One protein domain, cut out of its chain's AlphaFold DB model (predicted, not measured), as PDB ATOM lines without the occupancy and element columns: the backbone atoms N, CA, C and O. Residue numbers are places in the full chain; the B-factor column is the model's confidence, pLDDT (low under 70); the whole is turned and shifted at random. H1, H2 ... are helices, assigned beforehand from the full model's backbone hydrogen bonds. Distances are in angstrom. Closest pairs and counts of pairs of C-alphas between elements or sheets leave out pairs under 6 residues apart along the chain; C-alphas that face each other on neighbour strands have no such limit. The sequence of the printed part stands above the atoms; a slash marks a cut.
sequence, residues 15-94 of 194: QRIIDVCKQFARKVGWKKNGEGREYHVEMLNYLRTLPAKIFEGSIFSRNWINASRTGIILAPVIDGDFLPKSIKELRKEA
ATOM      1  N   GLN A  15     260.211 304.621 463.898       87.94
ATOM      2  CA  GLN A  15     258.982 304.311 463.167       87.94
ATOM      3  C   GLN A  15     259.234 304.245 461.660       87.94
ATOM      4  O   GLN A  15     258.851 303.263 461.025       87.94
ATOM      5  N   ARG A  16     259.998 305.198 461.108       86.06
ATOM      6  CA  ARG A  16     260.450 305.165 459.711       86.06
ATOM      7  C   ARG A  16     261.097 303.829 459.328       86.06
ATOM      8  O   ARG A  16     260.777 303.284 458.273       86.06
ATOM      9  N   ILE A  17     261.997 303.293 460.157       87.38
ATOM     10  CA  ILE A  17     262.652 301.998 459.886       87.38
ATOM     11  C   ILE A  17     261.644 300.846 459.921       87.38
ATOM     12  O   ILE A  17     261.661 299.985 459.041       87.38
ATOM     13  N   ILE A  18     260.737 300.840 460.902       88.31
ATOM     14  CA  ILE A  18     259.676 299.830 461.002       88.31
ATOM     15  C   ILE A  18     258.810 299.832 459.736       88.31
ATOM     16  O   ILE A  18     258.527 298.768 459.183       88.31
ATOM     17  N   ASP A  19     258.424 301.009 459.250       88.12
ATOM     18  CA  ASP A  19     257.556 301.148 458.085       88.12
ATOM     19  C   ASP A  19     258.242 300.689 456.799       88.12
ATOM     20  O   ASP A  19     257.638 299.959 456.011       88.12
ATOM     21  N   VAL A  20     259.521 301.028 456.618       85.88
ATOM     22  CA  VAL A  20     260.348 300.502 455.521       85.88
ATOM     23  C   VAL A  20     260.382 298.973 455.558       85.88
ATOM     24  O   VAL A  20     260.135 298.329 454.538       85.88
ATOM     25  N   CYS A  21     260.651 298.373 456.719       88.38
ATOM     26  CA  CYS A  21     260.710 296.918 456.867       88.38
ATOM     27  C   CYS A  21     259.359 296.254 456.561       88.38
ATOM     28  O   CYS A  21     259.319 295.237 455.866       88.38
ATOM     29  N   LYS A  22     258.241 296.845 457.010       90.88
ATOM     30  CA  LYS A  22     256.882 296.381 456.676       90.88
ATOM     31  C   LYS A  22     256.613 296.464 455.170       90.88
ATOM     32  O   LYS A  22     256.076 295.524 454.588       90.88
ATOM     33  N   GLN A  23     256.978 297.576 454.530       88.56
ATOM     34  CA  GLN A  23     256.811 297.760 453.085       88.56
ATOM     35  C   GLN A  23     257.635 296.744 452.290       88.56
ATOM     36  O   GLN A  23     257.114 296.131 451.358       88.56
ATOM     37  N   PHE A  24     258.889 296.517 452.689       89.69
ATOM     38  CA  PHE A  24     259.737 295.493 452.089       89.69
ATOM     39  C   PHE A  24     259.115 294.102 452.234       89.69
ATOM     40  O   PHE A  24     258.963 293.406 451.235       89.69
ATOM     41  N   ALA A  25     258.677 293.726 453.442       92.94
ATOM     42  CA  ALA A  25     258.043 292.433 453.688       92.94
ATOM     43  C   ALA A  25     256.835 292.204 452.770       92.94
ATOM     44  O   ALA A  25     256.725 291.154 452.137       92.94
ATOM     45  N   ARG A  26     255.961 293.210 452.631       92.62
ATOM     46  CA  ARG A  26     254.815 293.156 451.710       92.62
ATOM     47  C   ARG A  26     255.256 292.963 450.262       92.62
ATOM     48  O   ARG A  26     254.703 292.118 449.565       92.62
ATOM     49  N   LYS A  27     256.279 293.702 449.823       90.31
ATOM     50  CA  LYS A  27     256.826 293.622 448.460       90.31
ATOM     51  C   LYS A  27     257.357 292.228 448.118       90.31
ATOM     52  O   LYS A  27     257.246 291.815 446.969       90.31
ATOM     53  N   VAL A  28     257.907 291.509 449.094       93.19
ATOM     54  CA  VAL A  28     258.469 290.162 448.887       93.19
ATOM     55  C   VAL A  28     257.473 289.030 449.146       93.19
ATOM     56  O   VAL A  28     257.833 287.872 448.973       93.19
ATOM     57  N   GLY A  29     256.217 289.351 449.487       93.88
ATOM     58  CA  GLY A  29     255.115 288.384 449.552       93.88
ATOM     59  C   GLY A  29     254.474 288.181 450.929       93.88
ATOM     60  O   GLY A  29     253.611 287.314 451.059       93.88
ATOM     61  N   TRP A  30     254.826 288.972 451.949       96.12
ATOM     62  CA  TRP A  30     254.135 288.952 453.243       96.12
ATOM     63  C   TRP A  30     252.720 289.536 453.119       96.12
ATOM     64  O   TRP A  30     252.552 290.723 452.837       96.12
ATOM     65  N   LYS A  31     251.689 288.709 453.339       92.56
ATOM     66  CA  LYS A  31     250.275 289.089 453.132       92.56
ATOM     67  C   LYS A  31     249.502 289.406 454.411       92.56
ATOM     68  O   LYS A  31     248.390 289.919 454.324       92.56
ATOM     69  N   LYS A  32     250.044 289.077 455.588       91.50
ATOM     70  CA  LYS A  32     249.334 289.322 456.846       91.50
ATOM     71  C   LYS A  32     249.327 290.819 457.165       91.50
ATOM     72  O   LYS A  32     250.348 291.506 457.045       91.50
ATOM     73  N   ASN A  33     248.181 291.295 457.635       88.56
ATOM     74  CA  ASN A  33     248.034 292.594 458.279       88.56
ATOM     75  C   ASN A  33     247.995 292.390 459.792       88.56
ATOM     76  O   ASN A  33     247.487 291.377 460.264       88.56
ATOM     77  N   GLY A  34     248.543 293.340 460.538       88.44
ATOM     78  CA  GLY A  34     248.595 293.266 461.988       88.44
ATOM     79  C   GLY A  34     249.603 294.248 462.563       88.44
ATOM     80  O   GLY A  34     250.334 294.924 461.834       88.44
ATOM     81  N   GLU A  35     249.620 294.310 463.887       87.88
ATOM     82  CA  GLU A  35     250.498 295.158 464.684       87.88
ATOM     83  C   GLU A  35     250.939 294.404 465.943       87.88
ATOM     84  O   GLU A  35     250.420 293.335 466.265       87.88
ATOM     85  N   GLY A  36     251.921 294.952 466.655       90.81
ATOM     86  CA  GLY A  36     252.419 294.361 467.891       90.81
ATOM     87  C   GLY A  36     253.443 293.244 467.686       90.81
ATOM     88  O   GLY A  36     253.826 292.872 466.575       90.81
ATOM     89  N   ARG A  37     253.957 292.739 468.810       92.31
ATOM     90  CA  ARG A  37     255.136 291.862 468.847       92.31
ATOM     91  C   ARG A  37     254.941 290.566 468.067       92.31
ATOM     92  O   ARG A  37     255.846 290.169 467.342       92.31
ATOM     93  N   GLU A  38     253.786 289.927 468.212       94.44
ATOM     94  CA  GLU A  38     253.485 288.656 467.549       94.44
ATOM     95  C   GLU A  38     253.524 288.805 466.026       94.44
ATOM     96  O   GLU A  38     254.306 288.121 465.368       94.44
ATOM     97  N   TYR A  39     252.811 289.799 465.484       93.69
ATOM     98  CA  TYR A  39     252.849 290.140 464.062       93.69
ATOM     99  C   TYR A  39     254.281 290.329 463.541       93.69
ATOM    100  O   TYR A  39     254.653 289.797 462.493       93.69
ATOM    101  N   HIS A  40     255.106 291.074 464.282       92.56
ATOM    102  CA  HIS A  40     256.495 291.321 463.900       92.56
ATOM    103  C   HIS A  40     257.355 290.054 463.938       92.56
ATOM    104  O   HIS A  40     258.185 289.864 463.049       92.56
ATOM    105  N   VAL A  41     257.156 289.179 464.927       95.75
ATOM    106  CA  VAL A  41     257.861 287.894 465.023       95.75
ATOM    107  C   VAL A  41     257.490 286.988 463.852       95.75
ATOM    108  O   VAL A  41     258.382 286.433 463.214       95.75
ATOM    109  N   GLU A  42     256.206 286.877 463.516       96.75
ATOM    110  CA  GLU A  42     255.778 286.069 462.374       96.75
ATOM    111  C   GLU A  42     256.327 286.610 461.047       96.75
ATOM    112  O   GLU A  42     256.827 285.840 460.224       96.75
ATOM    113  N   MET A  43     256.290 287.934 460.857       96.38
ATOM    114  CA  MET A  43     256.856 288.596 459.681       96.38
ATOM    115  C   MET A  43     258.357 288.310 459.557       96.38
ATOM    116  O   MET A  43     258.835 287.979 458.473       96.38
ATOM    117  N   LEU A  44     259.107 288.395 460.661       96.31
ATOM    118  CA  LEU A  44     260.537 288.075 460.680       96.31
ATOM    119  C   LEU A  44     260.801 286.599 460.381       96.31
ATOM    120  O   LEU A  44     261.741 286.288 459.652       96.31
ATOM    121  N   ASN A  45     259.982 285.691 460.911       97.44
ATOM    122  CA  ASN A  45     260.109 284.263 460.632       97.44
ATOM    123  C   ASN A  45     259.884 283.965 459.149       97.44
ATOM    124  O   ASN A  45     260.657 283.210 458.573       97.44
ATOM    125  N   TYR A  46     258.899 284.608 458.518       97.25
ATOM    126  CA  TYR A  46     258.705 284.531 457.072       97.25
ATOM    127  C   TYR A  46     259.902 285.083 456.294       97.25
ATOM    128  O   TYR A  46     260.416 284.410 455.412       97.25
ATOM    129  N   LEU A  47     260.392 286.278 456.636       96.19
ATOM    130  CA  LEU A  47     261.538 286.873 455.945       96.19
ATOM    131  C   LEU A  47     262.785 285.979 456.021       96.19
ATOM    132  O   LEU A  47     263.507 285.856 455.038       96.19
ATOM    133  N   ARG A  48     263.017 285.302 457.149       97.12
ATOM    134  CA  ARG A  48     264.146 284.373 457.321       97.12
ATOM    135  C   ARG A  48     264.084 283.128 456.434       97.12
ATOM    136  O   ARG A  48     265.109 282.471 456.288       97.12
ATOM    137  N   THR A  49     262.931 282.790 455.851       97.62
ATOM    138  CA  THR A  49     262.830 281.667 454.901       97.62
ATOM    139  C   THR A  49     263.211 282.061 453.476       97.62
ATOM    140  O   THR A  49     263.418 281.191 452.630       97.62
ATOM    141  N   LEU A  50     263.307 283.364 453.193       96.25
ATOM    142  CA  LEU A  50     263.606 283.872 451.863       96.25
ATOM    143  C   LEU A  50     265.111 283.780 451.557       96.25
ATOM    144  O   LEU A  50     265.942 284.030 452.431       96.25
ATOM    145  N   PRO A  51     265.495 283.472 450.306       96.00
ATOM    146  CA  PRO A  51     266.896 283.447 449.908       96.00
ATOM    147  C   PRO A  51     267.531 284.840 449.993       96.00
ATOM    148  O   PRO A  51     266.903 285.843 449.651       96.00
ATOM    149  N   ALA A  52     268.814 284.892 450.371       92.31
ATOM    150  CA  ALA A  52     269.575 286.133 450.568       92.31
ATOM    151  C   ALA A  52     269.490 287.103 449.376       92.31
ATOM    152  O   ALA A  52     269.393 288.312 449.572       92.31
ATOM    153  N   LYS A  53     269.422 286.567 448.151       89.75
ATOM    154  CA  LYS A  53     269.288 287.336 446.906       89.75
ATOM    155  C   LYS A  53     268.087 288.291 446.888       89.75
ATOM    156  O   LYS A  53     268.131 289.323 446.233       89.75
ATOM    157  N   ILE A  54     267.013 287.982 447.618       88.69
ATOM    158  CA  ILE A  54     265.837 288.861 447.719       88.69
ATOM    159  C   ILE A  54     266.148 290.142 448.510       88.69
ATOM    160  O   ILE A  54     265.534 291.182 448.270       88.69
ATOM    161  N   PHE A  55     267.109 290.081 449.430       86.56
ATOM    162  CA  PHE A  55     267.536 291.208 450.258       86.56
ATOM    163  C   PHE A  55     268.633 292.052 449.604       86.56
ATOM    164  O   PHE A  55     269.029 293.069 450.173       86.56
ATOM    165  N   GLU A  56     269.124 291.662 448.424       83.88
ATOM    166  CA  GLU A  56     270.146 292.419 447.706       83.88
ATOM    167  C   GLU A  56     269.635 293.829 447.370       83.88
ATOM    168  O   GLU A  56     268.666 294.034 446.634       83.88
ATOM    169  N   GLY A  57     270.318 294.824 447.929       67.81
ATOM    170  CA  GLY A  57     270.207 296.229 447.568       67.81
ATOM    171  C   GLY A  57     271.470 296.669 446.840       67.81
ATOM    172  O   GLY A  57     272.559 296.178 447.119       67.81
ATOM    173  N   SER A  58     271.339 297.618 445.915       64.19
ATOM    174  CA  SER A  58     272.496 298.282 445.313       64.19
ATOM    175  C   SER A  58     272.451 299.747 445.696       64.19
ATOM    176  O   SER A  58     271.393 300.366 445.619       64.19
ATOM    177  N   ILE A  59     273.603 300.315 446.050       59.75
ATOM    178  CA  ILE A  59     273.745 301.760 446.266       59.75
ATOM    179  C   ILE A  59     273.412 302.561 444.993       59.75
ATOM    180  O   ILE A  59     273.014 303.716 445.067       59.75
ATOM    181  N   PHE A  60     273.513 301.920 443.823       57.41
ATOM    182  CA  PHE A  60     273.146 302.485 442.524       57.41
ATOM    183  C   PHE A  60     271.692 302.196 442.127       57.41
ATOM    184  O   PHE A  60     271.195 302.770 441.157       57.41
ATOM    185  N   SER A  61     270.982 301.319 442.847       58.16
ATOM    186  CA  SER A  61     269.546 301.155 442.642       58.16
ATOM    187  C   SER A  61     268.805 302.159 443.524       58.16
ATOM    188  O   SER A  61     268.998 302.229 444.736       58.16
ATOM    189  N   ARG A  62     267.901 302.940 442.919       53.59
ATOM    190  CA  ARG A  62     267.077 303.971 443.593       53.59
ATOM    191  C   ARG A  62     266.189 303.430 444.729       53.59
ATOM    192  O   ARG A  62     265.430 304.178 445.328       53.59
ATOM    193  N   ASN A  63     266.262 302.130 445.003       53.31
ATOM    194  CA  ASN A  63     265.472 301.428 445.999       53.31
ATOM    195  C   ASN A  63     266.048 301.541 447.418       53.31
ATOM    196  O   ASN A  63     265.323 301.196 448.343       53.31
ATOM    197  N   TRP A  64     267.314 301.957 447.596       52.28
ATOM    198  CA  TRP A  64     268.005 301.980 448.904       52.28
ATOM    199  C   TRP A  64     268.441 303.367 449.401       52.28
ATOM    200  O   TRP A  64     268.818 303.518 450.565       52.28
ATOM    201  N   ILE A  65     268.343 304.387 448.549       52.19
ATOM    202  CA  ILE A  65     268.614 305.785 448.889       52.19
ATOM    203  C   ILE A  65     267.329 306.556 448.632       52.19
ATOM    204  O   ILE A  65     266.831 306.575 447.504       52.19
ATOM    205  N   ASN A  66     266.779 307.189 449.669       51.94
ATOM    206  CA  ASN A  66     265.642 308.072 449.463       51.94
ATOM    207  C   ASN A  66     266.141 309.362 448.800       51.94
ATOM    208  O   ASN A  66     266.686 310.247 449.460       51.94
ATOM    209  N   ALA A  67     265.967 309.443 447.481       45.75
ATOM    210  CA  ALA A  67     266.473 310.533 446.654       45.75
ATOM    211  C   ALA A  67     265.929 311.921 447.045       45.75
ATOM    212  O   ALA A  67     266.552 312.915 446.691       45.75
ATOM    213  N   SER A  68     264.801 312.016 447.767       44.91
ATOM    214  CA  SER A  68     264.232 313.314 448.166       44.91
ATOM    215  C   SER A  68     264.887 313.931 449.405       44.91
ATOM    216  O   SER A  68     264.814 315.147 449.573       44.91
ATOM    217  N   ARG A  69     265.529 313.113 450.252       47.84
ATOM    218  CA  ARG A  69     266.085 313.524 451.555       47.84
ATOM    219  C   ARG A  69     267.542 313.129 451.780       47.84
ATOM    220  O   ARG A  69     268.015 313.272 452.901       47.84
ATOM    221  N   THR A  70     268.204 312.537 450.775       51.72
ATOM    222  CA  THR A  70     269.590 312.023 450.900       51.72
ATOM    223  C   THR A  70     269.796 311.114 452.123       51.72
ATOM    224  O   THR A  70     270.899 310.940 452.630       51.72
ATOM    225  N   GLY A  71     268.707 310.485 452.576       59.12
ATOM    226  CA  GLY A  71     268.683 309.589 453.720       59.12
ATOM    227  C   GLY A  71     268.989 308.160 453.299       59.12
ATOM    228  O   GLY A  71     268.375 307.633 452.363       59.12
ATOM    229  N   ILE A  72     269.896 307.512 454.028       69.31
ATOM    230  CA  ILE A  72     270.064 306.063 453.948       69.31
ATOM    231  C   ILE A  72     268.794 305.418 454.516       69.31
ATOM    232  O   ILE A  72     268.277 305.813 455.571       69.31
ATOM    233  N   ILE A  73     268.245 304.438 453.793       73.19
ATOM    234  CA  ILE A  73     266.985 303.799 454.182       73.19
ATOM    235  C   ILE A  73     267.101 303.138 455.557       73.19
ATOM    236  O   ILE A  73     266.186 303.309 456.362       73.19
ATOM    237  N   LEU A  74     268.230 302.485 455.839       82.12
ATOM    238  CA  LEU A  74     268.559 301.891 457.131       82.12
ATOM    239  C   LEU A  74     269.735 302.640 457.764       82.12
ATOM    240  O   LEU A  74     270.797 302.747 457.162       82.12
ATOM    241  N   ALA A  75     269.546 303.130 458.983       85.88
ATOM    242  CA  ALA A  75     270.588 303.750 459.794       85.88
ATOM    243  C   ALA A  75     270.373 303.354 461.267       85.88
ATOM    244  O   ALA A  75     269.278 302.883 461.602       85.88
ATOM    245  N   PRO A  76     271.381 303.523 462.139       90.75
ATOM    246  CA  PRO A  76     271.216 303.341 463.577       90.75
ATOM    247  C   PRO A  76     270.001 304.102 464.128       90.75
ATOM    248  O   PRO A  76     269.666 305.182 463.644       90.75
ATOM    249  N   VAL A  77     269.346 303.549 465.146       92.25
ATOM    250  CA  VAL A  77     268.212 304.175 465.846       92.25
ATOM    251  C   VAL A  77     268.573 304.351 467.314       92.25
ATOM    252  O   VAL A  77     269.342 303.559 467.849       92.25
ATOM    253  N   ILE A  78     268.003 305.360 467.972       94.00
ATOM    254  CA  ILE A  78     268.098 305.486 469.432       94.00
ATOM    255  C   ILE A  78     267.238 304.371 470.038       94.00
ATOM    256  O   ILE A  78     266.012 304.382 469.897       94.00
ATOM    257  N   ASP A  79     267.879 303.379 470.646       93.00
ATOM    258  CA  ASP A  79     267.251 302.140 471.117       93.00
ATOM    259  C   ASP A  79     267.258 301.986 472.642       93.00
ATOM    260  O   ASP A  79     266.540 301.131 473.161       93.00
ATOM    261  N   GLY A  80     267.998 302.838 473.356       94.25
ATOM    262  CA  GLY A  80     268.153 302.740 474.808       94.25
ATOM    263  C   GLY A  80     269.249 301.763 475.252       94.25
ATOM    264  O   GLY A  80     269.462 301.638 476.454       94.25
ATOM    265  N   ASP A  81     269.936 301.100 474.317       94.12
ATOM    266  CA  ASP A  81     270.978 300.100 474.578       94.12
ATOM    267  C   ASP A  81     272.278 300.479 473.850       94.12
ATOM    268  O   ASP A  81     273.147 301.129 474.434       94.12
ATOM    269  N   PHE A  82     272.387 300.172 472.551       91.69
ATOM    270  CA  PHE A  82     273.573 300.508 471.763       91.69
ATOM    271  C   PHE A  82     273.699 302.019 471.521       91.69
ATOM    272  O   PHE A  82     274.780 302.591 471.671       91.69
ATOM    273  N   LEU A  83     272.592 302.683 471.170       94.25
ATOM    274  CA  LEU A  83     272.480 304.141 471.134       94.25
ATOM    275  C   LEU A  83     271.468 304.573 472.199       94.25
ATOM    276  O   LEU A  83     270.270 304.680 471.918       94.25
ATOM    277  N   PRO A  84     271.928 304.845 473.435       95.12
ATOM    278  CA  PRO A  84     271.015 305.045 474.550       95.12
ATOM    279  C   PRO A  84     270.359 306.431 474.564       95.12
ATOM    280  O   PRO A  84     269.319 306.608 475.192       95.12
ATOM    281  N   LYS A  85     270.962 307.424 473.894       94.88
ATOM    282  CA  LYS A  85     270.527 308.830 473.886       94.88
ATOM    283  C   LYS A  85     270.801 309.486 472.534       94.88
ATOM    284  O   LYS A  85     271.427 308.890 471.655       94.88
ATOM    285  N   SER A  86     270.368 310.735 472.374       91.50
ATOM    286  CA  SER A  86     270.715 311.521 471.189       91.50
ATOM    287  C   SER A  86     272.227 311.757 471.092       91.50
ATOM    288  O   SER A  86     272.927 311.859 472.100       91.50
ATOM    289  N   ILE A  87     272.741 311.916 469.868       90.69
ATOM    290  CA  ILE A  87     274.167 312.207 469.626       90.69
ATOM    291  C   ILE A  87     274.617 313.470 470.376       90.69
ATOM    292  O   ILE A  87     275.715 313.502 470.931       90.69
ATOM    293  N   LYS A  88     273.741 314.478 470.469       89.69
ATOM    294  CA  LYS A  88     273.979 315.716 471.219       89.69
ATOM    295  C   LYS A  88     274.230 315.466 472.708       89.69
ATOM    296  O   LYS A  88     275.094 316.113 473.293       89.69
ATOM    297  N   GLU A  89     273.474 314.567 473.331       93.38
ATOM    298  CA  GLU A  89     273.654 314.205 474.743       93.38
ATOM    299  C   GLU A  89     274.905 313.350 474.929       93.38
ATOM    300  O   GLU A  89     275.749 313.670 475.762       93.38
ATOM    301  N   LEU A  90     275.084 312.336 474.079       92.75
ATOM    302  CA  LEU A  90     276.245 311.445 474.130       92.75
ATOM    303  C   LEU A  90     277.562 312.207 473.986       92.75
ATOM    304  O   LEU A  90     278.538 311.877 474.648       92.75
ATOM    305  N   ARG A  91     277.600 313.263 473.171       90.19
ATOM    306  CA  ARG A  91     278.786 314.117 473.018       90.19
ATOM    307  C   ARG A  91     279.143 314.915 474.263       90.19
ATOM    308  O   ARG A  91     280.322 315.169 474.472       90.19
ATOM    309  N   LYS A  92     278.158 315.311 475.073       92.38
ATOM    310  CA  LYS A  92     278.410 316.000 476.351       92.38
ATOM    311  C   LYS A  92     278.997 315.053 477.394       92.38
ATOM    312  O   LYS A  92     279.739 315.492 478.262       92.38
ATOM    313  N   GLU A  93     278.634 313.777 477.313       94.12
ATOM    314  CA  GLU A  93     279.058 312.725 478.243       94.12
ATOM    315  C   GLU A  93     280.358 312.039 477.795       94.12
ATOM    316  O   GLU A  93     281.076 311.460 478.609       94.12
ATOM    317  N   ALA A  94     280.670 312.094 476.498       91.81
ATOM    318  CA  ALA A  94     281.836 311.441 475.932       91.81
ATOM    319  C   ALA A  94     283.138 312.069 476.461       91.81
ATOM    320  O   ALA A  94     283.292 313.292 476.445       91.81
TER     321      ALA A  94
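Overview. This is residues 15 to 94 of the 194 residues of the protein "COesterase domain-containing protein" of Acanthocheilonema viteae (UniProt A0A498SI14). This is a loose, open arrangement in which two helices, H1 and H2, make a V, coming nearest to each other towards their last residues, while a long winding stretch, residues 56 to 86, leads away from the short H3 to a small helix, H4, far off at the other end. H4 sticks out with residues 88 to 93, and residues 66 to 71 and 79 to 84 stick out from the winding stretch. The printed part has 80 residues with four named helices, in the order H1, H2, H3, H4, and no named strand; the class is all helix, though under half of the residues, 36 of the 80, are in named elements. The whole is loose, with a radius of gyration of the C-alphas of 15.6 A, and its C-alphas span 45 by 34 by 22 A.

Along the chain. Find C-alpha 15 at (258.982, 304.311, 463.167); from there H1, residues 15 to 27, runs 18.3 A to C-alpha 27. Go on to C-alpha 36 at (252.419, 294.361, 467.891), where H2, residues 36 to 47, begins and runs 16.8 A. Next comes H3, the four residues 52 to 55. After 31 residues with no named element, look for H4, residues 87 to 93, which is 9.9 A long and ends at C-alpha 93 at (279.058, 312.725, 478.243).

Arrangement. Look first at Ala 25 and Leu 47, whose C-alphas, 6.9 A apart, are the closest of H1 and H2. These two helices are close but not clearly touching, with 2 pairs of C-alphas within 8 A. They run the same way at a steep tilt of 45 degrees, and their centres are 12.0 A apart. H3 is apart from H1 and from H2, and H4 is apart from H1, H2 and H3. In the stretch before H4, residues 65 to 66 pair with residues 71 to 72, antiparallel. In the backbones of H1 and H2 you will find every O i to N i+4 pair within hydrogen-bond range; in H4 it is 2 of 3, and H3 is too short for such a pair.

Size, cuts and confidence. The two C-alphas farthest apart are those of Lys 31 and Lys 92, at 45.3 A. The printed part runs from residue 15 to residue 94 and has no cut. The link from H1 to H2 is short, with 8 residues, that from H2 to H3 is tight, with 4, and that from H3 to H4 is long, with 31. Without the stretches that stand free, the body of 61 residues spans 32 by 32 by 16 A. Read the B-factor column at residues 57 to 72: there the model's pLDDT is under 70, against a mean of 84.4 over the printed part.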